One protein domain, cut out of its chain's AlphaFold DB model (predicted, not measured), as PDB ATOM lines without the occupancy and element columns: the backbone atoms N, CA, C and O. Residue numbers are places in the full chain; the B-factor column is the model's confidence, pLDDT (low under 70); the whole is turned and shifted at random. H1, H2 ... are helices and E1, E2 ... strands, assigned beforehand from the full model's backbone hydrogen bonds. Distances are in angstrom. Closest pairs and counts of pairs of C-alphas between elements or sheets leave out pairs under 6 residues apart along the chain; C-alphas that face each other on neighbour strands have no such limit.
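What this domain is: This is residues 241 to 355 of the 386 residues of the protein "Tetratricopeptide-like helical" of Macrophomina phaseolina (strain MS6) (UniProt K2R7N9). A helical hairpin, H2 and H3, covers one face of a small three-stranded sheet, both helices running across the strands, in two layers. H1 sits off the sheet just beyond the end of E1, and H4, near the last printed residue, only grazes the sheet. The printed part has 115 residues, with E1, H1, E2, E3, H2, H3 and H4 in that order along the chain; the sheet runs E2, E1, E3, antiparallel throughout, and the class is mixed, helices and strands. The whole is compact, with a radius of gyration of the C-alphas of 14.6 A, and rounded, spanning 41 by 33 by 26 A.

Where its parts are: Find C-alpha 241 at (25.143, -44.671, -26.284); from there E1, residues 241 to 247, runs 19.5 A. H1 is residues 250 to 255, 8.6 A long, and E2 is residues 265 to 267, 6.8 A. E3, residues 282 to 287, covers 16.2 A. Look next at C-alpha 289, at (27.102, -46.455, -20.747), where H2 begins; it runs through residue 308 over 28.4 A. H3, residues 314 to 330, measures 24.9 A. H4, residues 341 to 353, measures 18.3 A and ends at C-alpha 353, at (21.929, -56.809, -40.827).

How they stand to each other: Start at the inner strand E1. It is antiparallel to E3 at 145 degrees, with N 243 and O 285 2.8 A apart, within hydrogen-bond range. On its other side E2 is antiparallel to it at 131 degrees, with N 246 and O 266 at 2.9 A. H2 is on the sheet at a height of 9.5 A, over E2 and E1 and only just not over E3, on which 2 of its C-alphas fall. H3 is on the sheet at a height over the sheet of 8.5 A; it lies over E3 and only just not over E1, on which 2 of its C-alphas fall, and its closest C-alphas to E3 are those of Ala 327 and Leu 287, 6.6 A apart. With residues 316 to 323 alone H3 touches H2, at a shallow tilt of 23 degrees, opposite ways; their closest C-alphas are those of Tyr 298 and Ile 316, 6.0 A apart. H4 grazes the sheet with residues 343 to 347. H1 is not on the sheet and is apart from H2, H3 and H4. In H1, H3 and H4 every O i to N i+4 pair is within hydrogen-bond range; in H2, 14 of 16 are.

The domain as a whole: The two C-alphas farthest apart, those of Asp 310 and Ser 333, are 43.0 A apart. The printed part has no cut. Residues 268 to 281 form the long link, from E2 to E3. The mean pLDDT of the printed part is 77.6; look for values under 70 at residues 269 to 278, 280, 306 to 311 and 332 to 355.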
ATOM      1  N   VAL A 241      25.978 -43.677 -25.607       90.00
ATOM      2  CA  VAL A 241      25.143 -44.671 -26.284       90.00
ATOM      3  C   VAL A 241      23.866 -43.998 -26.784       90.00
ATOM      4  O   VAL A 241      23.124 -43.410 -25.998       90.00
ATOM      5  N   ASP A 242      23.592 -44.108 -28.081       89.44
ATOM      6  CA  ASP A 242      22.320 -43.669 -28.661       89.44
ATOM      7  C   ASP A 242      21.223 -44.689 -28.304       89.44
ATOM      8  O   ASP A 242      21.250 -45.825 -28.783       89.44
ATOM      9  N   TRP A 243      20.245 -44.292 -27.487       88.19
ATOM     10  CA  TRP A 243      19.118 -45.138 -27.089       88.19
ATOM     11  C   TRP A 243      17.820 -44.658 -27.743       88.19
ATOM     12  O   TRP A 243      17.419 -43.499 -27.596       88.19
ATOM     13  N   TRP A 244      17.167 -45.550 -28.488       88.00
ATOM     14  CA  TRP A 244      15.998 -45.239 -29.316       88.00
ATOM     15  C   TRP A 244      14.708 -45.747 -28.678       88.00
ATOM     16  O   TRP A 244      14.623 -46.904 -28.258       88.00
ATOM     17  N   TYR A 245      13.688 -44.891 -28.641       88.81
ATOM     18  CA  TYR A 245      12.465 -45.152 -27.888       88.81
ATOM     19  C   TYR A 245      11.228 -44.518 -28.487       88.81
ATOM     20  O   TYR A 245      11.303 -43.577 -29.270       88.81
ATOM     21  N   TYR A 246      10.067 -45.009 -28.083       88.00
ATOM     22  CA  TYR A 246       8.785 -44.442 -28.465       88.00
ATOM     23  C   TYR A 246       7.814 -44.481 -27.291       88.00
ATOM     24  O   TYR A 246       7.952 -45.288 -26.370       88.00
ATOM     25  N   TYR A 247       6.819 -43.601 -27.331       88.50
ATOM     26  CA  TYR A 247       5.665 -43.698 -26.446       88.50
ATOM     27  C   TYR A 247       4.587 -44.545 -27.114       88.50
ATOM     28  O   TYR A 247       4.324 -44.379 -28.311       88.50
ATOM     29  N   LEU A 248       3.964 -45.439 -26.345       83.31
ATOM     30  CA  LEU A 248       2.809 -46.193 -26.821       83.31
ATOM     31  C   LEU A 248       1.671 -45.242 -27.193       83.31
ATOM     32  O   LEU A 248       1.410 -44.265 -26.491       83.31
ATOM     33  N   ASP A 249       0.991 -45.528 -28.299       84.69
ATOM     34  CA  ASP A 249      -0.192 -44.764 -28.694       84.69
ATOM     35  C   ASP A 249      -1.475 -45.250 -28.013       84.69
ATOM     36  O   ASP A 249      -1.513 -46.330 -27.434       84.69
ATOM     37  N   ASP A 250      -2.555 -44.467 -28.094       85.56
ATOM     38  CA  ASP A 250      -3.821 -44.788 -27.417       85.56
ATOM     39  C   ASP A 250      -4.390 -46.163 -27.805       85.56
ATOM     40  O   ASP A 250      -5.090 -46.796 -27.013       85.56
ATOM     41  N   LYS A 251      -4.077 -46.665 -29.008       83.50
ATOM     42  CA  LYS A 251      -4.485 -48.006 -29.440       83.50
ATOM     43  C   LYS A 251      -3.664 -49.081 -28.725       83.50
ATOM     44  O   LYS A 251      -4.238 -50.060 -28.251       83.50
ATOM     45  N   GLU A 252      -2.346 -48.911 -28.658       81.06
ATOM     46  CA  GLU A 252      -1.441 -49.790 -27.908       81.06
ATOM     47  C   GLU A 252      -1.762 -49.758 -26.402       81.06
ATOM     48  O   GLU A 252      -1.881 -50.812 -25.781       81.06
ATOM     49  N   LEU A 253      -2.010 -48.575 -25.829       81.81
ATOM     50  CA  LEU A 253      -2.457 -48.400 -24.442       81.81
ATOM     51  C   LEU A 253      -3.794 -49.103 -24.183       81.81
ATOM     52  O   LEU A 253      -3.918 -49.844 -23.209       81.81
ATOM     53  N   GLY A 254      -4.767 -48.954 -25.086       81.88
ATOM     54  CA  GLY A 254      -6.062 -49.625 -24.983       81.88
ATOM     55  C   GLY A 254      -5.951 -51.154 -24.978       81.88
ATOM     56  O   GLY A 254      -6.638 -51.816 -24.201       81.88
ATOM     57  N   ALA A 255      -5.042 -51.729 -25.776       79.38
ATOM     58  CA  ALA A 255      -4.770 -53.171 -25.765       79.38
ATOM     59  C   ALA A 255      -4.166 -53.656 -24.433       79.38
ATOM     60  O   ALA A 255      -4.339 -54.812 -24.052       79.38
ATOM     61  N   LEU A 256      -3.485 -52.759 -23.720       75.56
ATOM     62  CA  LEU A 256      -2.908 -52.998 -22.402       75.56
ATOM     63  C   LEU A 256      -3.869 -52.672 -21.245       75.56
ATOM     64  O   LEU A 256      -3.519 -52.918 -20.093       75.56
ATOM     65  N   GLY A 257      -5.060 -52.136 -21.534       83.88
ATOM     66  CA  GLY A 257      -6.018 -51.684 -20.522       83.88
ATOM     67  C   GLY A 257      -5.639 -50.367 -19.835       83.88
ATOM     68  O   GLY A 257      -6.146 -50.086 -18.754       83.88
ATOM     69  N   GLU A 258      -4.754 -49.576 -20.444       83.69
ATOM     70  CA  GLU A 258      -4.289 -48.293 -19.913       83.69
ATOM     71  C   GLU A 258      -5.132 -47.121 -20.419       83.69
ATOM     72  O   GLU A 258      -5.736 -47.175 -21.493       83.69
ATOM     73  N   GLN A 259      -5.169 -46.040 -19.637       87.44
ATOM     74  CA  GLN A 259      -5.906 -44.837 -20.022       87.44
ATOM     75  C   GLN A 259      -5.195 -44.101 -21.174       87.44
ATOM     76  O   GLN A 259      -3.959 -44.037 -21.177       87.44
ATOM     77  N   PRO A 260      -5.942 -43.507 -22.125       88.38
ATOM     78  CA  PRO A 260      -5.370 -42.641 -23.155       88.38
ATOM     79  C   PRO A 260      -4.475 -41.548 -22.561       88.38
ATOM     80  O   PRO A 260      -4.782 -40.988 -21.508       88.38
ATOM     81  N   GLY A 261      -3.362 -41.251 -23.233       84.62
ATOM     82  CA  GLY A 261      -2.371 -40.276 -22.762       84.62
ATOM     83  C   GLY A 261      -1.408 -40.765 -21.669       84.62
ATOM     84  O   GLY A 261      -0.527 -40.003 -21.264       84.62
ATOM     85  N   THR A 262      -1.512 -42.019 -21.211       85.44
ATOM     86  CA  THR A 262      -0.498 -42.610 -20.321       85.44
ATOM     87  C   THR A 262       0.841 -42.690 -21.054       85.44
ATOM     88  O   THR A 262       0.955 -43.324 -22.101       85.44
ATOM     89  N   LYS A 263       1.887 -42.075 -20.498       87.25
ATOM     90  CA  LYS A 263       3.241 -42.203 -21.039       87.25
ATOM     91  C   LYS A 263       3.774 -43.585 -20.683       87.25
ATOM     92  O   LYS A 263       4.126 -43.829 -19.538       87.25
ATOM     93  N   ILE A 264       3.805 -44.494 -21.649       81.38
ATOM     94  CA  ILE A 264       4.503 -45.776 -21.524       81.38
ATOM     95  C   ILE A 264       5.612 -45.783 -22.555       81.38
ATOM     96  O   ILE A 264       5.343 -45.709 -23.754       81.38
ATOM     97  N   VAL A 265       6.848 -45.856 -22.076       85.81
ATOM     98  CA  VAL A 265       8.023 -45.942 -22.941       85.81
ATOM     99  C   VAL A 265       8.220 -47.386 -23.395       85.81
ATOM    100  O   VAL A 265       8.175 -48.307 -22.578       85.81
ATOM    101  N   GLY A 266       8.444 -47.568 -24.694       80.88
ATOM    102  CA  GLY A 266       8.938 -48.802 -25.296       80.88
ATOM    103  C   GLY A 266      10.264 -48.555 -26.009       80.88
ATOM    104  O   GLY A 266      10.462 -47.496 -26.610       80.88
ATOM    105  N   ALA A 267      11.169 -49.529 -25.955       81.75
ATOM    106  CA  ALA A 267      12.410 -49.463 -26.713       81.75
ATOM    107  C   ALA A 267      12.192 -49.884 -28.170       81.75
ATOM    108  O   ALA A 267      11.481 -50.854 -28.455       81.75
ATOM    109  N   ASP A 268      12.807 -49.152 -29.098       76.56
ATOM    110  CA  ASP A 268      12.567 -49.327 -30.534       76.56
ATOM    111  C   ASP A 268      13.066 -50.670 -31.068       76.56
ATOM    112  O   ASP A 268      12.464 -51.235 -31.981       76.56
ATOM    113  N   PHE A 269      14.118 -51.228 -30.460       69.81
ATOM    114  CA  PHE A 269      14.786 -52.417 -30.985       69.81
ATOM    115  C   PHE A 269      13.919 -53.683 -31.023       69.81
ATOM    116  O   PHE A 269      14.281 -54.682 -31.641       69.81
ATOM    117  N   TRP A 270      12.735 -53.600 -30.431       61.47
ATOM    118  CA  TRP A 270      11.748 -54.657 -30.363       61.47
ATOM    119  C   TRP A 270      10.442 -54.376 -31.109       61.47
ATOM    120  O   TRP A 270       9.523 -55.201 -31.088       61.47
ATOM    121  N   ARG A 271      10.289 -53.191 -31.696       67.38
ATOM    122  CA  ARG A 271       9.080 -52.851 -32.437       67.38
ATOM    123  C   ARG A 271       9.103 -53.574 -33.782       67.38
ATOM    124  O   ARG A 271      10.136 -53.659 -34.444       67.38
ATOM    125  N   SER A 272       7.948 -54.061 -34.245       63.72
ATOM    126  CA  SER A 272       7.823 -54.456 -35.651       63.72
ATOM    127  C   SER A 272       8.170 -53.254 -36.529       63.72
ATOM    128  O   SER A 272       7.623 -52.168 -36.332       63.72
ATOM    129  N   TYR A 273       9.095 -53.461 -37.468       60.84
ATOM    130  CA  TYR A 273       9.710 -52.399 -38.263       60.84
ATOM    131  C   TYR A 273       8.702 -51.369 -38.796       60.84
ATOM    132  O   TYR A 273       7.730 -51.724 -39.469       60.84
ATOM    133  N   ARG A 274       9.003 -50.088 -38.570       66.12
ATOM    134  CA  ARG A 274       8.399 -48.947 -39.264       66.12
ATOM    135  C   ARG A 274       9.512 -48.129 -39.900       66.12
ATOM    136  O   ARG A 274      10.599 -48.052 -39.338       66.12
ATOM    137  N   ASP A 275       9.263 -47.554 -41.079       63.59
ATOM    138  CA  ASP A 275      10.246 -46.689 -41.734       63.59
ATOM    139  C   ASP A 275      10.512 -45.478 -40.831       63.59
ATOM    140  O   ASP A 275       9.614 -44.644 -40.654       63.59
ATOM    141  N   PRO A 276      11.726 -45.345 -40.275       62.50
ATOM    142  CA  PRO A 276      12.002 -44.304 -39.306       62.50
ATOM    143  C   PRO A 276      12.046 -42.900 -39.934       62.50
ATOM    144  O   PRO A 276      12.027 -41.909 -39.209       62.50
ATOM    145  N   ARG A 277      12.026 -42.775 -41.273       61.09
ATOM    146  CA  ARG A 277      11.779 -41.492 -41.965       61.09
ATOM    147  C   ARG A 277      10.339 -41.010 -41.816       61.09
ATOM    148  O   ARG A 277      10.072 -39.821 -41.963       61.09
ATOM    149  N   THR A 278       9.420 -41.933 -41.561       64.44
ATOM    150  CA  THR A 278       7.977 -41.677 -41.449       64.44
ATOM    151  C   THR A 278       7.447 -41.891 -40.035       64.44
ATOM    152  O   THR A 278       6.332 -41.468 -39.727       64.44
ATOM    153  N   ASP A 279       8.241 -42.506 -39.156       72.88
ATOM    154  CA  ASP A 279       7.860 -42.769 -37.774       72.88
ATOM    155  C   ASP A 279       8.073 -41.531 -36.898       72.88
ATOM    156  O   ASP A 279       9.076 -41.370 -36.203       72.88
ATOM    157  N   SER A 280       7.098 -40.622 -36.932       65.88
ATOM    158  CA  SER A 280       7.118 -39.393 -36.132       65.88
ATOM    159  C   SER A 280       7.204 -39.646 -34.620       65.88
ATOM    160  O   SER A 280       7.611 -38.737 -33.891       65.88
ATOM    161  N   LYS A 281       6.878 -40.866 -34.169       77.44
ATOM    162  CA  LYS A 281       6.839 -41.301 -32.765       77.44
ATOM    163  C   LYS A 281       8.181 -41.810 -32.231       77.44
ATOM    164  O   LYS A 281       8.267 -42.109 -31.045       77.44
ATOM    165  N   LEU A 282       9.200 -41.934 -33.085       82.00
ATOM    166  CA  LEU A 282      10.516 -42.420 -32.681       82.00
ATOM    167  C   LEU A 282      11.379 -41.276 -32.129       82.00
ATOM    168  O   LEU A 282      11.618 -40.258 -32.786       82.00
ATOM    169  N   HIS A 283      11.861 -41.451 -30.911       85.38
ATOM    170  CA  HIS A 283      12.719 -40.531 -30.182       85.38
ATOM    171  C   HIS A 283      14.082 -41.180 -29.927       85.38
ATOM    172  O   HIS A 283      14.234 -42.399 -29.993       85.38
ATOM    173  N   MET A 284      15.086 -40.349 -29.666       87.44
ATOM    174  CA  MET A 284      16.442 -40.789 -29.360       87.44
ATOM    175  C   MET A 284      17.010 -39.911 -28.258       87.44
ATOM    176  O   MET A 284      16.788 -38.698 -28.259       87.44
ATOM    177  N   VAL A 285      17.728 -40.540 -27.337       89.81
ATOM    178  CA  VAL A 285      18.461 -39.882 -26.260       89.81
ATOM    179  C   VAL A 285      19.870 -40.463 -26.192       89.81
ATOM    180  O   VAL A 285      20.059 -41.656 -26.425       89.81
ATOM    181  N   GLN A 286      20.862 -39.624 -25.903       91.25
ATOM    182  CA  GLN A 286      22.235 -40.075 -25.688       91.25
ATOM    183  C   GLN A 286      22.446 -40.322 -24.199       91.25
ATOM    184  O   GLN A 286      22.227 -39.433 -23.379       91.25
ATOM    185  N   LEU A 287      22.864 -41.532 -23.851       93.19
ATOM    186  CA  LEU A 287      23.051 -41.970 -22.473       93.19
ATOM    187  C   LEU A 287      24.522 -42.285 -22.231       93.19
ATOM    188  O   LEU A 287      25.207 -42.781 -23.122       93.19
ATOM    189  N   ASN A 288      25.031 -42.042 -21.024       95.56
ATOM    190  CA  ASN A 288      26.304 -42.664 -20.658       95.56
ATOM    191  C   ASN A 288      26.121 -44.201 -20.589       95.56
ATOM    192  O   ASN A 288      24.992 -44.669 -20.392       95.56
ATOM    193  N   PRO A 289      27.192 -44.994 -20.766       96.00
ATOM    194  CA  PRO A 289      27.102 -46.455 -20.747       96.00
ATOM    195  C   PRO A 289      26.398 -47.033 -19.513       96.00
ATOM    196  O   PRO A 289      25.615 -47.973 -19.643       96.00
ATOM    197  N   ARG A 290      26.605 -46.448 -18.329       96.00
ATOM    198  CA  ARG A 290      25.937 -46.882 -17.094       96.00
ATOM    199  C   ARG A 290      24.415 -46.723 -17.174       96.00
ATOM    200  O   ARG A 290      23.678 -47.671 -16.912       96.00
ATOM    201  N   THR A 291      23.938 -45.552 -17.587       95.81
ATOM    202  CA  THR A 291      22.505 -45.277 -17.754       95.81
ATOM    203  C   THR A 291      21.899 -46.114 -18.879       95.81
ATOM    204  O   THR A 291      20.762 -46.567 -18.758       95.81
ATOM    205  N   ALA A 292      22.647 -46.377 -19.953       94.12
ATOM    206  CA  ALA A 292      22.201 -47.263 -21.025       94.12
ATOM    207  C   ALA A 292      21.979 -48.705 -20.529       94.12
ATOM    208  O   ALA A 292      20.949 -49.297 -20.845       94.12
ATOM    209  N   LEU A 293      22.879 -49.232 -19.687       94.56
ATOM    210  CA  LEU A 293      22.698 -50.536 -19.037       94.56
ATOM    211  C   LEU A 293      21.475 -50.548 -18.114       94.56
ATOM    212  O   LEU A 293      20.709 -51.509 -18.126       94.56
ATOM    213  N   ALA A 294      21.256 -49.478 -17.340       95.69
ATOM    214  CA  ALA A 294      20.054 -49.359 -16.512       95.69
ATOM    215  C   ALA A 294      18.777 -49.471 -17.362       95.69
ATOM    216  O   ALA A 294      17.865 -50.226 -17.024       95.69
ATOM    217  N   MET A 295      18.741 -48.750 -18.486       93.75
ATOM    218  CA  MET A 295      17.621 -48.759 -19.428       93.75
ATOM    219  C   MET A 295      17.377 -50.145 -20.014       93.75
ATOM    220  O   MET A 295      16.235 -50.592 -20.029       93.75
ATOM    221  N   GLU A 296      18.427 -50.837 -20.457       91.19
ATOM    222  CA  GLU A 296      18.327 -52.196 -20.999       91.19
ATOM    223  C   GLU A 296      17.731 -53.175 -19.978       91.19
ATOM    224  O   GLU A 296      16.768 -53.881 -20.279       91.19
ATOM    225  N   TRP A 297      18.217 -53.153 -18.736       93.75
ATOM    226  CA  TRP A 297      17.701 -54.022 -17.680       93.75
ATOM    227  C   TRP A 297      16.248 -53.723 -17.298       93.75
ATOM    228  O   TRP A 297      15.457 -54.653 -17.128       93.75
ATOM    229  N   TYR A 298      15.861 -52.448 -17.193       93.69
ATOM    230  CA  TYR A 298      14.463 -52.090 -16.941       93.69
ATOM    231  C   TYR A 298      13.540 -52.507 -18.088       93.69
ATOM    232  O   TYR A 298      12.417 -52.945 -17.845       93.69
ATOM    233  N   GLU A 299      14.000 -52.400 -19.331       88.50
ATOM    234  CA  GLU A 299      13.258 -52.815 -20.522       88.50
ATOM    235  C   GLU A 299      12.983 -54.325 -20.506       88.50
ATOM    236  O   GLU A 299      11.824 -54.751 -20.599       88.50
ATOM    237  N   LEU A 300      14.032 -55.121 -20.267       87.31
ATOM    238  CA  LEU A 300      13.938 -56.573 -20.123       87.31
ATOM    239  C   LEU A 300      12.994 -56.958 -18.975       87.31
ATOM    240  O   LEU A 300      12.137 -57.832 -19.143       87.31
ATOM    241  N   ALA A 301      13.092 -56.268 -17.835       88.62
ATOM    242  CA  ALA A 301      12.216 -56.486 -16.688       88.62
ATOM    243  C   ALA A 301      10.746 -56.173 -17.015       88.62
ATOM    244  O   ALA A 301       9.861 -56.980 -16.722       88.62
ATOM    245  N   TRP A 302      10.482 -55.026 -17.651       85.38
ATOM    246  CA  TRP A 302       9.141 -54.572 -18.029       85.38
ATOM    247  C   TRP A 302       8.438 -55.569 -18.948       85.38
ATOM    248  O   TRP A 302       7.274 -55.908 -18.732       85.38
ATOM    249  N   ARG A 303       9.145 -56.081 -19.958       80.06
ATOM    250  CA  ARG A 303       8.600 -57.088 -20.880       80.06
ATOM    251  C   ARG A 303       8.324 -58.404 -20.202       80.06
ATOM    252  O   ARG A 303       7.233 -58.953 -20.338       80.06
ATOM    253  N   SER A 304       9.319 -58.890 -19.474       78.69
ATOM    254  CA  SER A 304       9.234 -60.164 -18.778       78.69
ATOM    255  C   SER A 304       8.072 -60.139 -17.786       78.69
ATOM    256  O   SER A 304       7.305 -61.092 -17.684       78.69
ATOM    257  N   GLN A 305       7.815 -58.996 -17.146       78.31
ATOM    258  CA  GLN A 305       6.682 -58.857 -16.249       78.31
ATOM    259  C   GLN A 305       5.322 -59.152 -16.908       78.31
ATOM    260  O   GLN A 305       4.468 -59.752 -16.252       78.31
ATOM    261  N   PHE A 306       5.108 -58.800 -18.183       66.38
ATOM    262  CA  PHE A 306       3.861 -59.132 -18.896       66.38
ATOM    263  C   PHE A 306       3.630 -60.622 -19.057       66.38
ATOM    264  O   PHE A 306       2.486 -61.068 -19.147       66.38
ATOM    265  N   ILE A 307       4.716 -61.379 -19.100       59.47
ATOM    266  CA  ILE A 307       4.677 -62.824 -19.241       59.47
ATOM    267  C   ILE A 307       4.404 -63.463 -17.870       59.47
ATOM    268  O   ILE A 307       3.650 -64.437 -17.781       59.47
ATOM    269  N   PHE A 308       4.946 -62.881 -16.793       51.84
ATOM    270  CA  PHE A 308       5.084 -63.560 -15.500       51.84
ATOM    271  C   PHE A 308       4.206 -63.044 -14.354       51.84
ATOM    272  O   PHE A 308       3.927 -63.798 -13.415       51.84
ATOM    273  N   SER A 309       3.733 -61.797 -14.399       56.66
ATOM    274  CA  SER A 309       2.971 -61.184 -13.306       56.66
ATOM    275  C   SER A 309       1.568 -60.767 -13.737       56.66
ATOM    276  O   SER A 309       1.383 -60.050 -14.714       56.66
ATOM    277  N   ASP A 310       0.568 -61.133 -12.930       55.41
ATOM    278  CA  ASP A 310      -0.807 -60.641 -13.096       55.41
ATOM    279  C   ASP A 310      -0.948 -59.163 -12.663       55.41
ATOM    280  O   ASP A 310      -1.967 -58.525 -12.925       55.41
ATOM    281  N   LYS A 311       0.068 -58.613 -11.981       67.31
ATOM    282  CA  LYS A 311       0.151 -57.206 -11.573       67.31
ATOM    283  C   LYS A 311       1.320 -56.538 -12.283       67.31
ATOM    284  O   LYS A 311       2.464 -56.929 -12.058       67.31
ATOM    285  N   ARG A 312       1.024 -55.529 -13.099       74.69
ATOM    286  CA  ARG A 312       2.010 -54.644 -13.729       74.69
ATOM    287  C   ARG A 312       2.672 -53.762 -12.667       74.69
ATOM    288  O   ARG A 312       1.984 -53.185 -11.829       74.69
ATOM    289  N   ASP A 313       3.993 -53.649 -12.713       82.25
ATOM    290  CA  ASP A 313       4.803 -52.805 -11.843       82.25
ATOM    291  C   ASP A 313       5.150 -51.554 -12.636       82.25
ATOM    292  O   ASP A 313       6.155 -51.462 -13.340       82.25
ATOM    293  N   VAL A 314       4.255 -50.577 -12.529       85.44
ATOM    294  CA  VAL A 314       4.400 -49.274 -13.178       85.44
ATOM    295  C   VAL A 314       5.675 -48.542 -12.753       85.44
ATOM    296  O   VAL A 314       6.125 -47.664 -13.485       85.44
ATOM    297  N   THR A 315       6.302 -48.915 -11.628       89.06
ATOM    298  CA  THR A 315       7.536 -48.264 -11.165       89.06
ATOM    299  C   THR A 315       8.706 -48.483 -12.121       89.06
ATOM    300  O   THR A 315       9.550 -47.600 -12.234       89.06
ATOM    301  N   ILE A 316       8.720 -49.591 -12.874       89.62
ATOM    302  CA  ILE A 316       9.743 -49.853 -13.895       89.62
ATOM    303  C   ILE A 316       9.636 -48.824 -15.027       89.62
ATOM    304  O   ILE A 316      10.630 -48.220 -15.418       89.62
ATOM    305  N   ASN A 317       8.421 -48.569 -15.529       89.25
ATOM    306  CA  ASN A 317       8.234 -47.591 -16.601       89.25
ATOM    307  C   ASN A 317       8.520 -46.160 -16.134       89.25
ATOM    308  O   ASN A 317       9.096 -45.374 -16.879       89.25
ATOM    309  N   LEU A 318       8.146 -45.835 -14.894       91.00
ATOM    310  CA  LEU A 318       8.456 -44.536 -14.302       91.00
ATOM    311  C   LEU A 318       9.971 -44.317 -14.191       91.00
ATOM    312  O   LEU A 318      10.438 -43.238 -14.538       91.00
ATOM    313  N   ALA A 319      10.740 -45.341 -13.807       93.62
ATOM    314  CA  ALA A 319      12.200 -45.259 -13.781       93.62
ATOM    315  C   ALA A 319      12.789 -45.030 -15.186       93.62
ATOM    316  O   ALA A 319      13.662 -44.183 -15.358       93.62
ATOM    317  N   ILE A 320      12.277 -45.724 -16.211       92.88
ATOM    318  CA  ILE A 320      12.676 -45.505 -17.613       92.88
ATOM    319  C   ILE A 320      12.398 -44.054 -18.045       92.88
ATOM    320  O   ILE A 320      13.249 -43.416 -18.664       92.88
ATOM    321  N   GLN A 321      11.216 -43.521 -17.718       92.44
ATOM    322  CA  GLN A 321      10.850 -42.135 -18.034       92.44
ATOM    323  C   GLN A 321      11.769 -41.130 -17.348       92.44
ATOM    324  O   GLN A 321      12.271 -40.226 -18.008       92.44
ATOM    325  N   GLU A 322      12.031 -41.319 -16.056       94.50
ATOM    326  CA  GLU A 322      12.922 -40.459 -15.279       94.50
ATOM    327  C   GLU A 322      14.335 -40.420 -15.883       94.50
ATOM    328  O   GLU A 322      14.910 -39.343 -16.044       94.50
ATOM    329  N   LEU A 323      14.882 -41.568 -16.298       93.94
ATOM    330  CA  LEU A 323      16.193 -41.631 -16.955       93.94
ATOM    331  C   LEU A 323      16.221 -40.859 -18.283       93.94
ATOM    332  O   LEU A 323      17.187 -40.143 -18.557       93.94
ATOM    333  N   ILE A 324      15.161 -40.964 -19.090       92.25
ATOM    334  CA  ILE A 324      15.026 -40.221 -20.353       92.25
ATOM    335  C   ILE A 324      14.916 -38.714 -20.100       92.25
ATOM    336  O   ILE A 324      15.593 -37.928 -20.762       92.25
ATOM    337  N   GLU A 325      14.069 -38.300 -19.158       91.44
ATOM    338  CA  GLU A 325      13.829 -36.887 -18.843       91.44
ATOM    339  C   GLU A 325      15.083 -36.220 -18.253       91.44
ATOM    340  O   GLU A 325      15.438 -35.102 -18.648       91.44
ATOM    341  N   ASN A 326      15.816 -36.928 -17.388       92.62
ATOM    342  CA  ASN A 326      17.085 -36.461 -16.830       92.62
ATOM    343  C   ASN A 326      18.163 -36.307 -17.910       92.62
ATOM    344  O   ASN A 326      18.841 -35.279 -17.959       92.62
ATOM    345  N   ALA A 327      18.290 -37.283 -18.813       90.12
ATOM    346  CA  ALA A 327      19.245 -37.209 -19.916       90.12
ATOM    347  C   ALA A 327      18.900 -36.087 -20.914       90.12
ATOM    348  O   ALA A 327      19.793 -35.382 -21.383       90.12
ATOM    349  N   GLY A 328      17.611 -35.856 -21.188       85.31
ATOM    350  CA  GLY A 328      17.160 -34.752 -22.041       85.31
ATOM    351  C   GLY A 328      17.395 -33.365 -21.429       85.31
ATOM    352  O   GLY A 328      17.722 -32.422 -22.147       85.31
ATOM    353  N   SER A 329      17.274 -33.234 -20.105       85.75
ATOM    354  CA  SER A 329      17.441 -31.953 -19.399       85.75
ATOM    355  C   SER A 329      18.895 -31.469 -19.366       85.75
ATOM    356  O   SER A 329      19.153 -30.261 -19.385       85.75
ATOM    357  N   GLN A 330      19.859 -32.394 -19.349       78.75
ATOM    358  CA  GLN A 330      21.287 -32.064 -19.365       78.75
ATOM    359  C   GLN A 330      21.747 -31.470 -20.707       78.75
ATOM    360  O   GLN A 330      22.691 -30.683 -20.727       78.75
ATOM    361  N   ASP A 331      21.046 -31.753 -21.810       71.00
ATOM    362  CA  ASP A 331      21.380 -31.251 -23.153       71.00
ATOM    363  C   ASP A 331      20.626 -29.951 -23.517       71.00
ATOM    364  O   ASP A 331      20.377 -29.652 -24.684       71.00
ATOM    365  N   SER A 332      20.280 -29.128 -22.517       60.84
ATOM    366  CA  SER A 332      19.542 -27.855 -22.678       60.84
ATOM    367  C   SER A 332      20.193 -26.835 -23.633       60.84
ATOM    368  O   SER A 332      19.547 -25.877 -24.055       60.84
ATOM    369  N   SER A 333      21.454 -27.053 -24.026       61.94
ATOM    370  CA  SER A 333      22.150 -26.266 -25.052       61.94
ATOM    371  C   SER A 333      21.729 -26.594 -26.495       61.94
ATOM    372  O   SER A 333      22.040 -25.833 -27.416       61.94
ATOM    373  N   ARG A 334      21.003 -27.697 -26.720       55.53
ATOM    374  CA  ARG A 334      20.494 -28.115 -28.031       55.53
ATOM    375  C   ARG A 334      18.974 -28.018 -28.052       55.53
ATOM    376  O   ARG A 334      18.266 -28.874 -27.542       55.53
ATOM    377  N   SER A 335      18.467 -26.982 -28.714       46.19
ATOM    378  CA  SER A 335      17.034 -26.665 -28.806       46.19
ATOM    379  C   SER A 335      16.170 -27.701 -29.540       46.19
ATOM    380  O   SER A 335      14.970 -27.499 -29.640       46.19
ATOM    381  N   GLU A 336      16.743 -28.788 -30.052       53.94
ATOM    382  CA  GLU A 336      16.029 -29.949 -30.583       53.94
ATOM    383  C   GLU A 336      17.020 -31.125 -30.652       53.94
ATOM    384  O   GLU A 336      18.153 -30.928 -31.118       53.94
ATOM    385  N   PRO A 337      16.639 -32.351 -30.239       53.72
ATOM    386  CA  PRO A 337      17.456 -33.530 -30.488       53.72
ATOM    387  C   PRO A 337      17.609 -33.654 -32.003       53.72
ATOM    388  O   PRO A 337      16.648 -33.959 -32.712       53.72
ATOM    389  N   LYS A 338      18.805 -33.361 -32.531       51.59
ATOM    390  CA  LYS A 338      19.081 -33.491 -33.963       51.59
ATOM    391  C   LYS A 338      18.916 -34.962 -34.336       51.59
ATOM    392  O   LYS A 338      19.856 -35.746 -34.243       51.59
ATOM    393  N   ARG A 339      17.719 -35.313 -34.816       59.19
ATOM    394  CA  ARG A 339      17.444 -36.482 -35.652       59.19
ATOM    395  C   ARG A 339      18.276 -36.324 -36.923       59.19
ATOM    396  O   ARG A 339      17.769 -35.897 -37.960       59.19
ATOM    397  N   SER A 340      19.584 -36.561 -36.860       61.62
ATOM    398  CA  SER A 340      20.368 -36.577 -38.082       61.62
ATOM    399  C   SER A 340      19.915 -37.804 -38.861       61.62
ATOM    400  O   SER A 340      19.968 -38.924 -38.364       61.62
ATOM    401  N   LEU A 341      19.463 -37.614 -40.101       60.22
ATOM    402  CA  LEU A 341      19.057 -38.716 -40.982       60.22
ATOM    403  C   LEU A 341      20.118 -39.840 -41.004       60.22
ATOM    404  O   LEU A 341      19.797 -41.011 -41.165       60.22
ATOM    405  N   SER A 342      21.391 -39.487 -40.789       66.38
ATOM    406  CA  SER A 342      22.513 -40.411 -40.649       66.38
ATOM    407  C   SER A 342      22.457 -41.335 -39.423       66.38
ATOM    408  O   SER A 342      22.821 -42.500 -39.574       66.38
ATOM    409  N   SER A 343      22.022 -40.878 -38.241       63.97
ATOM    410  CA  SER A 343      21.927 -41.723 -37.038       63.97
ATOM    411  C   SER A 343      20.754 -42.689 -37.163       63.97
ATOM    412  O   SER A 343      20.920 -43.893 -36.991       63.97
ATOM    413  N   THR A 344      19.614 -42.189 -37.637       66.50
ATOM    414  CA  THR A 344      18.436 -42.995 -37.965       66.50
ATOM    415  C   THR A 344      18.744 -44.075 -39.008       66.50
ATOM    416  O   THR A 344      18.369 -45.235 -38.853       66.50
ATOM    417  N   MET A 345      19.486 -43.729 -40.068       65.50
ATOM    418  CA  MET A 345      19.914 -44.691 -41.092       65.50
ATOM    419  C   MET A 345      20.974 -45.685 -40.582       65.50
ATOM    420  O   MET A 345      21.051 -46.803 -41.096       65.50
ATOM    421  N   ARG A 346      21.803 -45.308 -39.598       68.06
ATOM    422  CA  ARG A 346      22.776 -46.208 -38.955       68.06
ATOM    423  C   ARG A 346      22.068 -47.239 -38.076       68.06
ATOM    424  O   ARG A 346      22.316 -48.428 -38.263       68.06
ATOM    425  N   HIS A 347      21.149 -46.785 -37.225       66.31
ATOM    426  CA  HIS A 347      20.268 -47.634 -36.417       66.31
ATOM    427  C   HIS A 347      19.482 -48.613 -37.299       66.31
ATOM    428  O   HIS A 347      19.495 -49.824 -37.090       66.31
ATOM    429  N   HIS A 348      18.930 -48.115 -38.412       64.44
ATOM    430  CA  HIS A 348      18.318 -48.954 -39.444       64.44
ATOM    431  C   HIS A 348      19.275 -50.042 -39.960       64.44
ATOM    432  O   HIS A 348      18.907 -51.211 -40.032       64.44
ATOM    433  N   ARG A 349      20.514 -49.711 -40.344       64.62
ATOM    434  CA  ARG A 349      21.460 -50.727 -40.847       64.62
ATOM    435  C   ARG A 349      21.770 -51.807 -39.806       64.62
ATOM    436  O   ARG A 349      21.865 -52.968 -40.194       64.62
ATOM    437  N   GLN A 350      21.870 -51.449 -38.525       64.75
ATOM    438  CA  GLN A 350      22.074 -52.412 -37.434       64.75
ATOM    439  C   GLN A 350      20.887 -53.380 -37.307       64.75
ATOM    440  O   GLN A 350      21.094 -54.590 -37.256       64.75
ATOM    441  N   HIS A 351      19.651 -52.881 -37.382       61.91
ATOM    442  CA  HIS A 351      18.454 -53.727 -37.344       61.91
ATOM    443  C   HIS A 351      18.314 -54.679 -38.535       61.91
ATOM    444  O   HIS A 351      17.814 -55.792 -38.388       61.91
ATOM    445  N   PHE A 352      18.721 -54.255 -39.732       56.12
ATOM    446  CA  PHE A 352      18.522 -55.041 -40.953       56.12
ATOM    447  C   PHE A 352      19.647 -56.028 -41.257       56.12
ATOM    448  O   PHE A 352      19.379 -57.025 -41.923       56.12
ATOM    449  N   ALA A 353      20.863 -55.809 -40.747       57.41
ATOM    450  CA  ALA A 353      21.929 -56.809 -40.827       57.41
ATOM    451  C   ALA A 353      21.542 -58.126 -40.117       57.41
ATOM    452  O   ALA A 353      21.979 -59.193 -40.532       57.41
ATOM    453  N   ASN A 354      20.639 -58.055 -39.129       52.91
ATOM    454  CA  ASN A 354      20.192 -59.186 -38.313       52.91
ATOM    455  C   ASN A 354      18.823 -59.778 -38.724       52.91
ATOM    456  O   ASN A 354      18.295 -60.643 -38.037       52.91
ATOM    457  N   LYS A 355      18.193 -59.353 -39.833       47.19
ATOM    458  CA  LYS A 355      16.836 -59.836 -40.197       47.19
ATOM    459  C   LYS A 355      16.769 -61.242 -40.805       47.19
ATOM    460  O   LYS A 355      15.673 -61.791 -40.889       47.19
TER     461      LYS A 355